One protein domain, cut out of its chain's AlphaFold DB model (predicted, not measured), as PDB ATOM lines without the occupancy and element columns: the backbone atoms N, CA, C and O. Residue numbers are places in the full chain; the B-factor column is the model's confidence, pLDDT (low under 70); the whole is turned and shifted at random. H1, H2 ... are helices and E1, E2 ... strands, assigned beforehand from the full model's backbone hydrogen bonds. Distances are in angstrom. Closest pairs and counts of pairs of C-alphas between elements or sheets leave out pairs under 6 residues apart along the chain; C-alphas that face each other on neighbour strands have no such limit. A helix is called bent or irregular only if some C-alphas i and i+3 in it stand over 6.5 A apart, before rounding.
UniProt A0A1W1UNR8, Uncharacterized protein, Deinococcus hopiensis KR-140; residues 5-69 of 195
ATOM      1  N   THR A   5      28.784 -25.457 -26.789       93.44
ATOM      2  CA  THR A   5      28.576 -26.898 -26.639       93.44
ATOM      3  C   THR A   5      28.436 -27.543 -28.000       93.44
ATOM      4  O   THR A   5      27.588 -27.132 -28.783       93.44
ATOM      5  N   VAL A   6      29.221 -28.583 -28.259       95.31
ATOM      6  CA  VAL A   6      29.091 -29.430 -29.445       95.31
ATOM      7  C   VAL A   6      28.592 -30.803 -29.019       95.31
ATOM      8  O   VAL A   6      29.170 -31.439 -28.138       95.31
ATOM      9  N   TYR A   7      27.526 -31.248 -29.670       96.12
ATOM     10  CA  TYR A   7      26.895 -32.550 -29.506       96.12
ATOM     11  C   TYR A   7      27.054 -33.358 -30.791       96.12
ATOM     12  O   TYR A   7      26.688 -32.883 -31.867       96.12
ATOM     13  N   ALA A   8      27.552 -34.587 -30.689       95.31
ATOM     14  CA  ALA A   8      27.605 -35.522 -31.809       95.31
ATOM     15  C   ALA A   8      27.140 -36.909 -31.342       95.31
ATOM     16  O   ALA A   8      27.800 -37.488 -30.478       95.31
ATOM     17  N   PRO A   9      26.034 -37.464 -31.876       90.69
ATOM     18  CA  PRO A   9      25.598 -38.822 -31.544       90.69
ATOM     19  C   PRO A   9      26.709 -39.854 -31.749       90.69
ATOM     20  O   PRO A   9      27.605 -39.637 -32.562       90.69
ATOM     21  N   HIS A  10      26.644 -40.985 -31.050       86.88
ATOM     22  CA  HIS A  10      27.552 -42.103 -31.283       86.88
ATOM     23  C   HIS A  10      26.859 -43.233 -32.074       86.88
ATOM     24  O   HIS A  10      25.819 -43.723 -31.629       86.88
ATOM     25  N   PRO A  11      27.414 -43.675 -33.225       85.69
ATOM     26  CA  PRO A  11      28.639 -43.185 -33.868       85.69
ATOM     27  C   PRO A  11      28.458 -41.799 -34.533       85.69
ATOM     28  O   PRO A  11      27.369 -41.491 -35.021       85.69
ATOM     29  N   PRO A  12      29.517 -40.965 -34.594       83.56
ATOM     30  CA  PRO A  12      29.420 -39.589 -35.078       83.56
ATOM     31  C   PRO A  12      29.235 -39.541 -36.594       83.56
ATOM     32  O   PRO A  12      30.157 -39.806 -37.359       83.56
ATOM     33  N   GLN A  13      28.033 -39.168 -37.019       86.31
ATOM     34  CA  GLN A  13      27.703 -38.914 -38.428       86.31
ATOM     35  C   GLN A  13      27.533 -37.417 -38.718       86.31
ATOM     36  O   GLN A  13      27.715 -36.970 -39.847       86.31
ATOM     37  N   PHE A  14      27.197 -36.640 -37.690       89.81
ATOM     38  CA  PHE A  14      27.032 -35.193 -37.729       89.81
ATOM     39  C   PHE A  14      27.328 -34.606 -36.343       89.81
ATOM     40  O   PHE A  14      27.329 -35.324 -35.341       89.81
ATOM     41  N   ALA A  15      27.559 -33.297 -36.290       93.38
ATOM     42  CA  ALA A  15      27.717 -32.548 -35.051       93.38
ATOM     43  C   ALA A  15      26.791 -31.329 -35.064       93.38
ATOM     44  O   ALA A  15      26.542 -30.738 -36.115       93.38
ATOM     45  N   LEU A  16      26.285 -30.966 -33.892       95.50
ATOM     46  CA  LEU A  16      25.414 -29.820 -33.676       95.50
ATOM     47  C   LEU A  16      26.013 -28.948 -32.584       95.50
ATOM     48  O   LEU A  16      26.411 -29.456 -31.537       95.50
ATOM     49  N   THR A  17      26.025 -27.638 -32.803       96.38
ATOM     50  CA  THR A  17      26.256 -26.692 -31.714       96.38
ATOM     51  C   THR A  17      24.939 -26.488 -30.981       96.38
ATOM     52  O   THR A  17      23.950 -26.111 -31.605       96.38
ATOM     53  N   LEU A  18      24.920 -26.759 -29.679       95.75
ATOM     54  CA  LEU A  18      23.740 -26.585 -28.839       95.75
ATOM     55  C   LEU A  18      23.757 -25.213 -28.167       95.75
ATOM     56  O   LEU A  18      24.802 -24.766 -27.681       95.75
ATOM     57  N   THR A  19      22.586 -24.585 -28.059       95.00
ATOM     58  CA  THR A  19      22.405 -23.476 -27.115       95.00
ATOM     59  C   THR A  19      22.418 -23.993 -25.667       95.00
ATOM     60  O   THR A  19      22.194 -25.188 -25.428       95.00
ATOM     61  N   PRO A  20      22.631 -23.121 -24.663       93.94
ATOM     62  CA  PRO A  20      22.511 -23.513 -23.259       93.94
ATOM     63  C   PRO A  20      21.158 -24.162 -22.932       93.94
ATOM     64  O   PRO A  20      21.106 -25.179 -22.246       93.94
ATOM     65  N   GLU A  21      20.057 -23.633 -23.467       94.38
ATOM     66  CA  GLU A  21      18.708 -24.161 -23.239       94.38
ATOM     67  C   GLU A  21      18.501 -25.537 -23.887       94.38
ATOM     68  O   GLU A  21      17.732 -26.357 -23.386       94.38
ATOM     69  N   GLU A  22      19.151 -25.809 -25.018       95.81
ATOM     70  CA  GLU A  22      19.133 -27.129 -25.659       95.81
ATOM     71  C   GLU A  22      19.932 -28.158 -24.867       95.81
ATOM     72  O   GLU A  22      19.454 -29.279 -24.681       95.81
ATOM     73  N   LEU A  23      21.104 -27.772 -24.357       95.56
ATOM     74  CA  LEU A  23      21.895 -28.620 -23.472       95.56
ATOM     75  C   LEU A  23      21.110 -28.968 -22.198       95.56
ATOM     76  O   LEU A  23      21.017 -30.140 -21.844       95.56
ATOM     77  N   ILE A  24      20.476 -27.978 -21.563       95.50
ATOM     78  CA  ILE A  24      19.667 -28.177 -20.349       95.50
ATOM     79  C   ILE A  24      18.455 -29.080 -20.618       95.50
ATOM     80  O   ILE A  24      18.119 -29.927 -19.796       95.50
ATOM     81  N   ARG A  25      17.795 -28.943 -21.775       95.50
ATOM     82  CA  ARG A  25      16.673 -29.827 -22.150       95.50
ATOM     83  C   ARG A  25      17.099 -31.275 -22.377       95.50
ATOM     84  O   ARG A  25      16.268 -32.173 -22.257       95.50
ATOM     85  N   ARG A  26      18.359 -31.494 -22.754       95.50
ATOM     86  CA  ARG A  26      18.939 -32.830 -22.914       95.50
ATOM     87  C   ARG A  26      19.379 -33.416 -21.583       95.50
ATOM     88  O   ARG A  26      19.165 -34.601 -21.362       95.50
ATOM     89  N   ASP A  27      19.932 -32.590 -20.703       96.44
ATOM     90  CA  ASP A  27      20.322 -32.969 -19.351       96.44
ATOM     91  C   ASP A  27      20.217 -31.758 -18.414       96.44
ATOM     92  O   ASP A  27      21.006 -30.807 -18.468       96.44
ATOM     93  N   ALA A  28      19.218 -31.800 -17.535       95.69
ATOM     94  CA  ALA A  28      18.828 -30.679 -16.690       95.69
ATOM     95  C   ALA A  28      19.917 -30.278 -15.689       95.69
ATOM     96  O   ALA A  28      19.924 -29.145 -15.202       95.69
ATOM     97  N   ARG A  29      20.878 -31.168 -15.414       96.19
ATOM     98  CA  ARG A  29      21.997 -30.898 -14.503       96.19
ATOM     99  C   ARG A  29      22.877 -29.754 -15.001       96.19
ATOM    100  O   ARG A  29      23.409 -28.996 -14.189       96.19
ATOM    101  N   PHE A  30      22.948 -29.541 -16.318       95.88
ATOM    102  CA  PHE A  30      23.676 -28.409 -16.897       95.88
ATOM    103  C   PHE A  30      23.049 -27.040 -16.601       95.88
ATOM    104  O   PHE A  30      23.714 -26.025 -16.800       95.88
ATOM    105  N   ALA A  31      21.838 -26.970 -16.031       95.19
ATOM    106  CA  ALA A  31      21.291 -25.705 -15.527       95.19
ATOM    107  C   ALA A  31      22.174 -25.094 -14.422       95.19
ATOM    108  O   ALA A  31      22.123 -23.893 -14.164       95.19
ATOM    109  N   HIS A  32      23.025 -25.913 -13.794       95.38
ATOM    110  CA  HIS A  32      23.929 -25.516 -12.719       95.38
ATOM    111  C   HIS A  32      25.409 -25.546 -13.128       95.38
ATOM    112  O   HIS A  32      26.282 -25.687 -12.271       95.38
ATOM    113  N   ILE A  33      25.706 -25.404 -14.424       93.31
ATOM    114  CA  ILE A  33      27.056 -25.540 -15.000       93.31
ATOM    115  C   ILE A  33      28.143 -24.730 -14.270       93.31
ATOM    116  O   ILE A  33      29.237 -25.240 -14.045       93.31
ATOM    117  N   GLN A  34      27.831 -23.511 -13.815       92.56
ATOM    118  CA  GLN A  34      28.770 -22.676 -13.055       92.56
ATOM    119  C   GLN A  34      29.146 -23.316 -11.712       92.56
ATOM    120  O   GLN A  34      30.326 -23.436 -11.397       92.56
ATOM    121  N   ARG A  35      28.161 -23.824 -10.959       94.44
ATOM    122  CA  ARG A  35      28.402 -24.506  -9.676       94.44
ATOM    123  C   ARG A  35      29.181 -25.809  -9.858       94.44
ATOM    124  O   ARG A  35      30.016 -26.154  -9.030       94.44
ATOM    125  N   LEU A  36      28.914 -26.536 -10.941       94.00
ATOM    126  CA  LEU A  36      29.626 -27.773 -11.282       94.00
ATOM    127  C   LEU A  36      31.099 -27.509 -11.601       94.00
ATOM    128  O   LEU A  36      31.971 -28.289 -11.205       94.00
ATOM    129  N   GLN A  37      31.375 -26.391 -12.273       92.88
ATOM    130  CA  GLN A  37      32.732 -25.939 -12.538       92.88
ATOM    131  C   GLN A  37      33.450 -25.477 -11.267       92.88
ATOM    132  O   GLN A  37      34.586 -25.884 -11.049       92.88
ATOM    133  N   GLU A  38      32.799 -24.675 -10.417       93.31
ATOM    134  CA  GLU A  38      33.358 -24.222  -9.130       93.31
ATOM    135  C   GLU A  38      33.755 -25.398  -8.229       93.31
ATOM    136  O   GLU A  38      34.762 -25.337  -7.526       93.31
ATOM    137  N   ARG A  39      32.990 -26.495  -8.284       94.12
ATOM    138  CA  ARG A  39      33.280 -27.743  -7.563       94.12
ATOM    139  C   ARG A  39      34.332 -28.627  -8.242       94.12
ATOM    140  O   ARG A  39      34.733 -29.624  -7.650       94.12
ATOM    141  N   GLY A  40      34.755 -28.312  -9.468       91.94
ATOM    142  CA  GLY A  40      35.704 -29.129 -10.230       91.94
ATOM    143  C   GLY A  40      35.146 -30.495 -10.644       91.94
ATOM    144  O   GLY A  40      35.876 -31.476 -10.637       91.94
ATOM    145  N   THR A  41      33.846 -30.566 -10.947       93.06
ATOM    146  CA  THR A  41      33.124 -31.823 -11.265       93.06
ATOM    147  C   THR A  41      32.507 -31.836 -12.664       93.06
ATOM    148  O   THR A  41      31.803 -32.767 -13.044       93.06
ATOM    149  N   LEU A  42      32.742 -30.781 -13.444       93.00
ATOM    150  CA  LEU A  42      32.120 -30.591 -14.750       93.00
ATOM    151  C   LEU A  42      32.564 -31.639 -15.779       93.00
ATOM    152  O   LEU A  42      31.756 -32.059 -16.598       93.00
ATOM    153  N   ASP A  43      33.819 -32.078 -15.729       92.12
ATOM    154  CA  ASP A  43      34.346 -33.178 -16.542       92.12
ATOM    155  C   ASP A  43      33.631 -34.502 -16.244       92.12
ATOM    156  O   ASP A  43      33.227 -35.208 -17.168       92.12
ATOM    157  N   LEU A  44      33.412 -34.795 -14.959       92.81
ATOM    158  CA  LEU A  44      32.713 -35.991 -14.495       92.81
ATOM    159  C   LEU A  44      31.258 -35.996 -14.964       92.81
ATOM    160  O   LEU A  44      30.803 -36.978 -15.553       92.81
ATOM    161  N   LEU A  45      30.540 -34.886 -14.766       94.19
ATOM    162  CA  LEU A  45      29.177 -34.748 -15.273       94.19
ATOM    163  C   LEU A  45      29.127 -34.851 -16.800       94.19
ATOM    164  O   LEU A  45      28.231 -35.494 -17.336       94.19
ATOM    165  N   LEU A  46      30.060 -34.210 -17.510       94.25
ATOM    166  CA  LEU A  46      30.072 -34.219 -18.971       94.25
ATOM    167  C   LEU A  46      30.307 -35.630 -19.517       94.25
ATOM    168  O   LEU A  46      29.658 -36.015 -20.488       94.25
ATOM    169  N   GLN A  47      31.186 -36.405 -18.880       93.31
ATOM    170  CA  GLN A  47      31.393 -37.811 -19.214       93.31
ATOM    171  C   GLN A  47      30.145 -38.651 -18.919       93.31
ATOM    172  O   GLN A  47      29.704 -39.395 -19.791       93.31
ATOM    173  N   ASP A  48      29.536 -38.503 -17.740       93.88
ATOM    174  CA  ASP A  48      28.295 -39.218 -17.417       93.88
ATOM    175  C   ASP A  48      27.172 -38.878 -18.407       93.88
ATOM    176  O   ASP A  48      26.529 -39.768 -18.952       93.88
ATOM    177  N   SER A  49      26.982 -37.597 -18.720       95.12
ATOM    178  CA  SER A  49      25.971 -37.156 -19.682       95.12
ATOM    179  C   SER A  49      26.238 -37.670 -21.099       95.12
ATOM    180  O   SER A  49      25.294 -38.012 -21.811       95.12
ATOM    181  N   ALA A  50      27.507 -37.771 -21.507       93.81
ATOM    182  CA  ALA A  50      27.883 -38.359 -22.789       93.81
ATOM    183  C   ALA A  50      27.451 -39.829 -22.875       93.81
ATOM    184  O   ALA A  50      26.860 -40.236 -23.873       93.81
ATOM    185  N   ASP A  51      27.677 -40.597 -21.810       92.12
ATOM    186  CA  ASP A  51      27.242 -41.991 -21.732       92.12
ATOM    187  C   ASP A  51      25.711 -42.110 -21.706       92.12
ATOM    188  O   ASP A  51      25.144 -42.834 -22.518       92.12
ATOM    189  N   LEU A  52      25.022 -41.337 -20.856       94.50
ATOM    190  CA  LEU A  52      23.556 -41.383 -20.746       94.50
ATOM    191  C   LEU A  52      22.834 -40.982 -22.040       94.50
ATOM    192  O   LEU A  52      21.713 -41.428 -22.286       94.50
ATOM    193  N   GLN A  53      23.448 -40.120 -22.851       94.06
ATOM    194  CA  GLN A  53      22.908 -39.691 -24.143       94.06
ATOM    195  C   GLN A  53      23.462 -40.493 -25.326       94.06
ATOM    196  O   GLN A  53      23.057 -40.224 -26.462       94.06
ATOM    197  N   ASN A  54      24.399 -41.415 -25.081       92.94
ATOM    198  CA  ASN A  54      25.215 -42.082 -26.094       92.94
ATOM    199  C   ASN A  54      25.709 -41.106 -27.184       92.94
ATOM    200  O   ASN A  54      25.503 -41.296 -28.387       92.94
ATOM    201  N   ALA A  55      26.304 -39.995 -26.750       93.94
ATOM    202  CA  ALA A  55      26.776 -38.929 -27.622       93.94
ATOM    203  C   ALA A  55      28.078 -38.310 -27.115       93.94
ATOM    204  O   ALA A  55      28.268 -38.104 -25.922       93.94
ATOM    205  N   HIS A  56      28.969 -37.957 -28.036       94.44
ATOM    206  CA  HIS A  56      30.130 -37.132 -27.727       94.44
ATOM    207  C   HIS A  56      29.673 -35.725 -27.369       94.44
ATOM    208  O   HIS A  56      28.929 -35.090 -28.124       94.44
ATOM    209  N   LEU A  57      30.165 -35.228 -26.239       95.75
ATOM    210  CA  LEU A  57      29.901 -33.878 -25.764       95.75
ATOM    211  C   LEU A  57      31.224 -33.134 -25.648       95.75
ATOM    212  O   LEU A  57      32.160 -33.598 -25.000       95.75
ATOM    213  N   THR A  58      31.318 -31.964 -26.266       95.69
ATOM    214  CA  THR A  58      32.419 -31.028 -26.033       95.69
ATOM    215  C   THR A  58      31.844 -29.732 -25.505       95.69
ATOM    216  O   THR A  58      30.913 -29.186 -26.090       95.69
ATOM    217  N   LEU A  59      32.427 -29.229 -24.427       95.00
ATOM    218  CA  LEU A  59      32.054 -27.969 -23.809       95.00
ATOM    219  C   LEU A  59      33.279 -27.052 -23.786       95.00
ATOM    220  O   LEU A  59      34.359 -27.481 -23.376       95.00
ATOM    221  N   ARG A  60      33.130 -25.799 -24.216       93.94
ATOM    222  CA  ARG A  60      34.225 -24.822 -24.280       93.94
ATOM    223  C   ARG A  60      33.852 -23.519 -23.586       93.94
ATOM    224  O   ARG A  60      32.775 -22.971 -23.821       93.94
ATOM    225  N   TRP A  61      34.770 -22.998 -22.771       90.56
ATOM    226  CA  TRP A  61      34.687 -21.655 -22.195       90.56
ATOM    227  C   TRP A  61      36.036 -20.941 -22.302       90.56
ATOM    228  O   TRP A  61      36.983 -21.248 -21.578       90.56
ATOM    229  N   GLY A  62      36.127 -19.978 -23.226       88.06
ATOM    230  CA  GLY A  62      37.403 -19.354 -23.577       88.06
ATOM    231  C   GLY A  62      38.378 -20.401 -24.125       88.06
ATOM    232  O   GLY A  62      38.036 -21.130 -25.056       88.06
ATOM    233  N   GLU A  63      39.555 -20.497 -23.507       88.12
ATOM    234  CA  GLU A  63      40.595 -21.488 -23.834       88.12
ATOM    235  C   GLU A  63      40.377 -22.851 -23.151       88.12
ATOM    236  O   GLU A  63      41.040 -23.832 -23.485       88.12
ATOM    237  N   VAL A  64      39.458 -22.940 -22.184       91.69
ATOM    238  CA  VAL A  64      39.214 -24.182 -21.440       91.69
ATOM    239  C   VAL A  64      38.233 -25.065 -22.204       91.69
ATOM    240  O   VAL A  64      37.190 -24.598 -22.674       91.69
ATOM    241  N   ARG A  65      38.554 -26.357 -22.301       92.88
ATOM    242  CA  ARG A  65      37.742 -27.369 -22.977       92.88
ATOM    243  C   ARG A  65      37.544 -28.591 -22.086       92.88
ATOM    244  O   ARG A  65      38.509 -29.141 -21.565       92.88
ATOM    245  N   TRP A  66      36.302 -29.052 -22.013       93.88
ATOM    246  CA  TRP A  66      35.920 -30.338 -21.440       93.88
ATOM    247  C   TRP A  66      35.357 -31.239 -22.536       93.88
ATOM    248  O   TRP A  66      34.758 -30.758 -23.504       93.88
ATOM    249  N   GLN A  67      35.547 -32.548 -22.385       93.06
ATOM    250  CA  GLN A  67      35.044 -33.535 -23.330       93.06
ATOM    251  C   GLN A  67      34.523 -34.771 -22.596       93.06
ATOM    252  O   GLN A  67      35.213 -35.312 -21.738       93.06
ATOM    253  N   GLY A  68      33.326 -35.214 -22.975       92.88
ATOM    254  CA  GLY A  68      32.762 -36.515 -22.633       92.88
ATOM    255  C   GLY A  68      32.661 -37.375 -23.891       92.88
ATOM    256  O   GLY A  68      32.278 -36.882 -24.955       92.88
ATOM    257  N   THR A  69      33.049 -38.644 -23.791       90.75
ATOM    258  CA  THR A  69      33.021 -39.607 -24.906       90.75
ATOM    259  C   THR A  69      32.291 -40.870 -24.463       90.75
ATOM    260  O   THR A  69      32.739 -41.468 -23.484       90.75
TER     261      THR A  69
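This is residues 5 to 69 of the 195 residues of an uncharacterized protein of Deinococcus hopiensis KR-140 (UniProt A0A1W1UNR8). One twisted antiparallel sheet, made of two hairpins side by side, has helices over one face and its other face bare. H1 and H3 are over that face, while H2, between them along the chain, is farther out and off the sheet. The printed part has 65 residues with three named helices and four named strands, in the order E1 E2 H1 H2 H3 E3 E4, and the sheet's order is E2 E1 E3 E4. The class is mixed, helices and strands. The whole is compact, with a radius of gyration of the C-alphas of 10.9 A and spans of 33 by 25 by 20 A.

Look first at the inner strands E1, residues 5 to 9, and E3, residues 55 to 61, antiparallel at 170 degrees, with N 56 and O 8 2.7 A apart, within hydrogen-bond range. Edge strand E2, residues 16 to 18, forms a hairpin with E1, with N 7 and O 16 2.8 A apart. Edge strand E4, residues 64 to 68, forms a hairpin with E3, with N 66 and O 59 2.8 A apart. From edge to edge the strands' lines turn by 66 degrees. H3, residues 42 to 52, is on the sheet over E4 at a height of 6.0 A; their closest C-alphas, those of Gln 47 and Gly 68, are 3.9 A apart. H1, residues 20 to 26, is on the same face at a height of 9.2 A, only just over E1 with 3 of its C-alphas; these two layers are helices on one face of a sheet. H2, residues 28 to 38, is not on the sheet. It only just touches H1, with 3 pairs of C-alphas within 8 A, only at the corner by their link; Ile 24 and Phe 30 have the closest C-alphas, 5.3 A. H2 and H3 are close but not clearly touching, with the C-alphas of Leu 36 and Leu 42 closest at 5.1 A. In H1 and H3 every O i to N i+4 pair is within hydrogen-bond range; in H2 3 of 7 are, beside 7 of 8 O i to N i+3 pairs.

Find C-alpha 5 at (28.576, -26.898, -26.639), where E1 begins its 13.2 A; E2 is 6.1 A long. H1 covers 10.0 A and H2 17.6 A; H2 is irregular, with C-alphas 31 and 34 8.4 A apart. From C-alpha 42 at (32.120, -30.591, -14.750), H3 runs 15.0 A. E3 covers 19.8 A, and E4 runs 14.0 A to C-alpha 68 at (32.762, -36.515, -22.633).

The C-alphas of Gln 13 and Arg 39, the two farthest apart, are 33.3 A apart. The printed part has no cut and no long link. The mean pLDDT of the printed part is 93.3, and no printed residue is under 70.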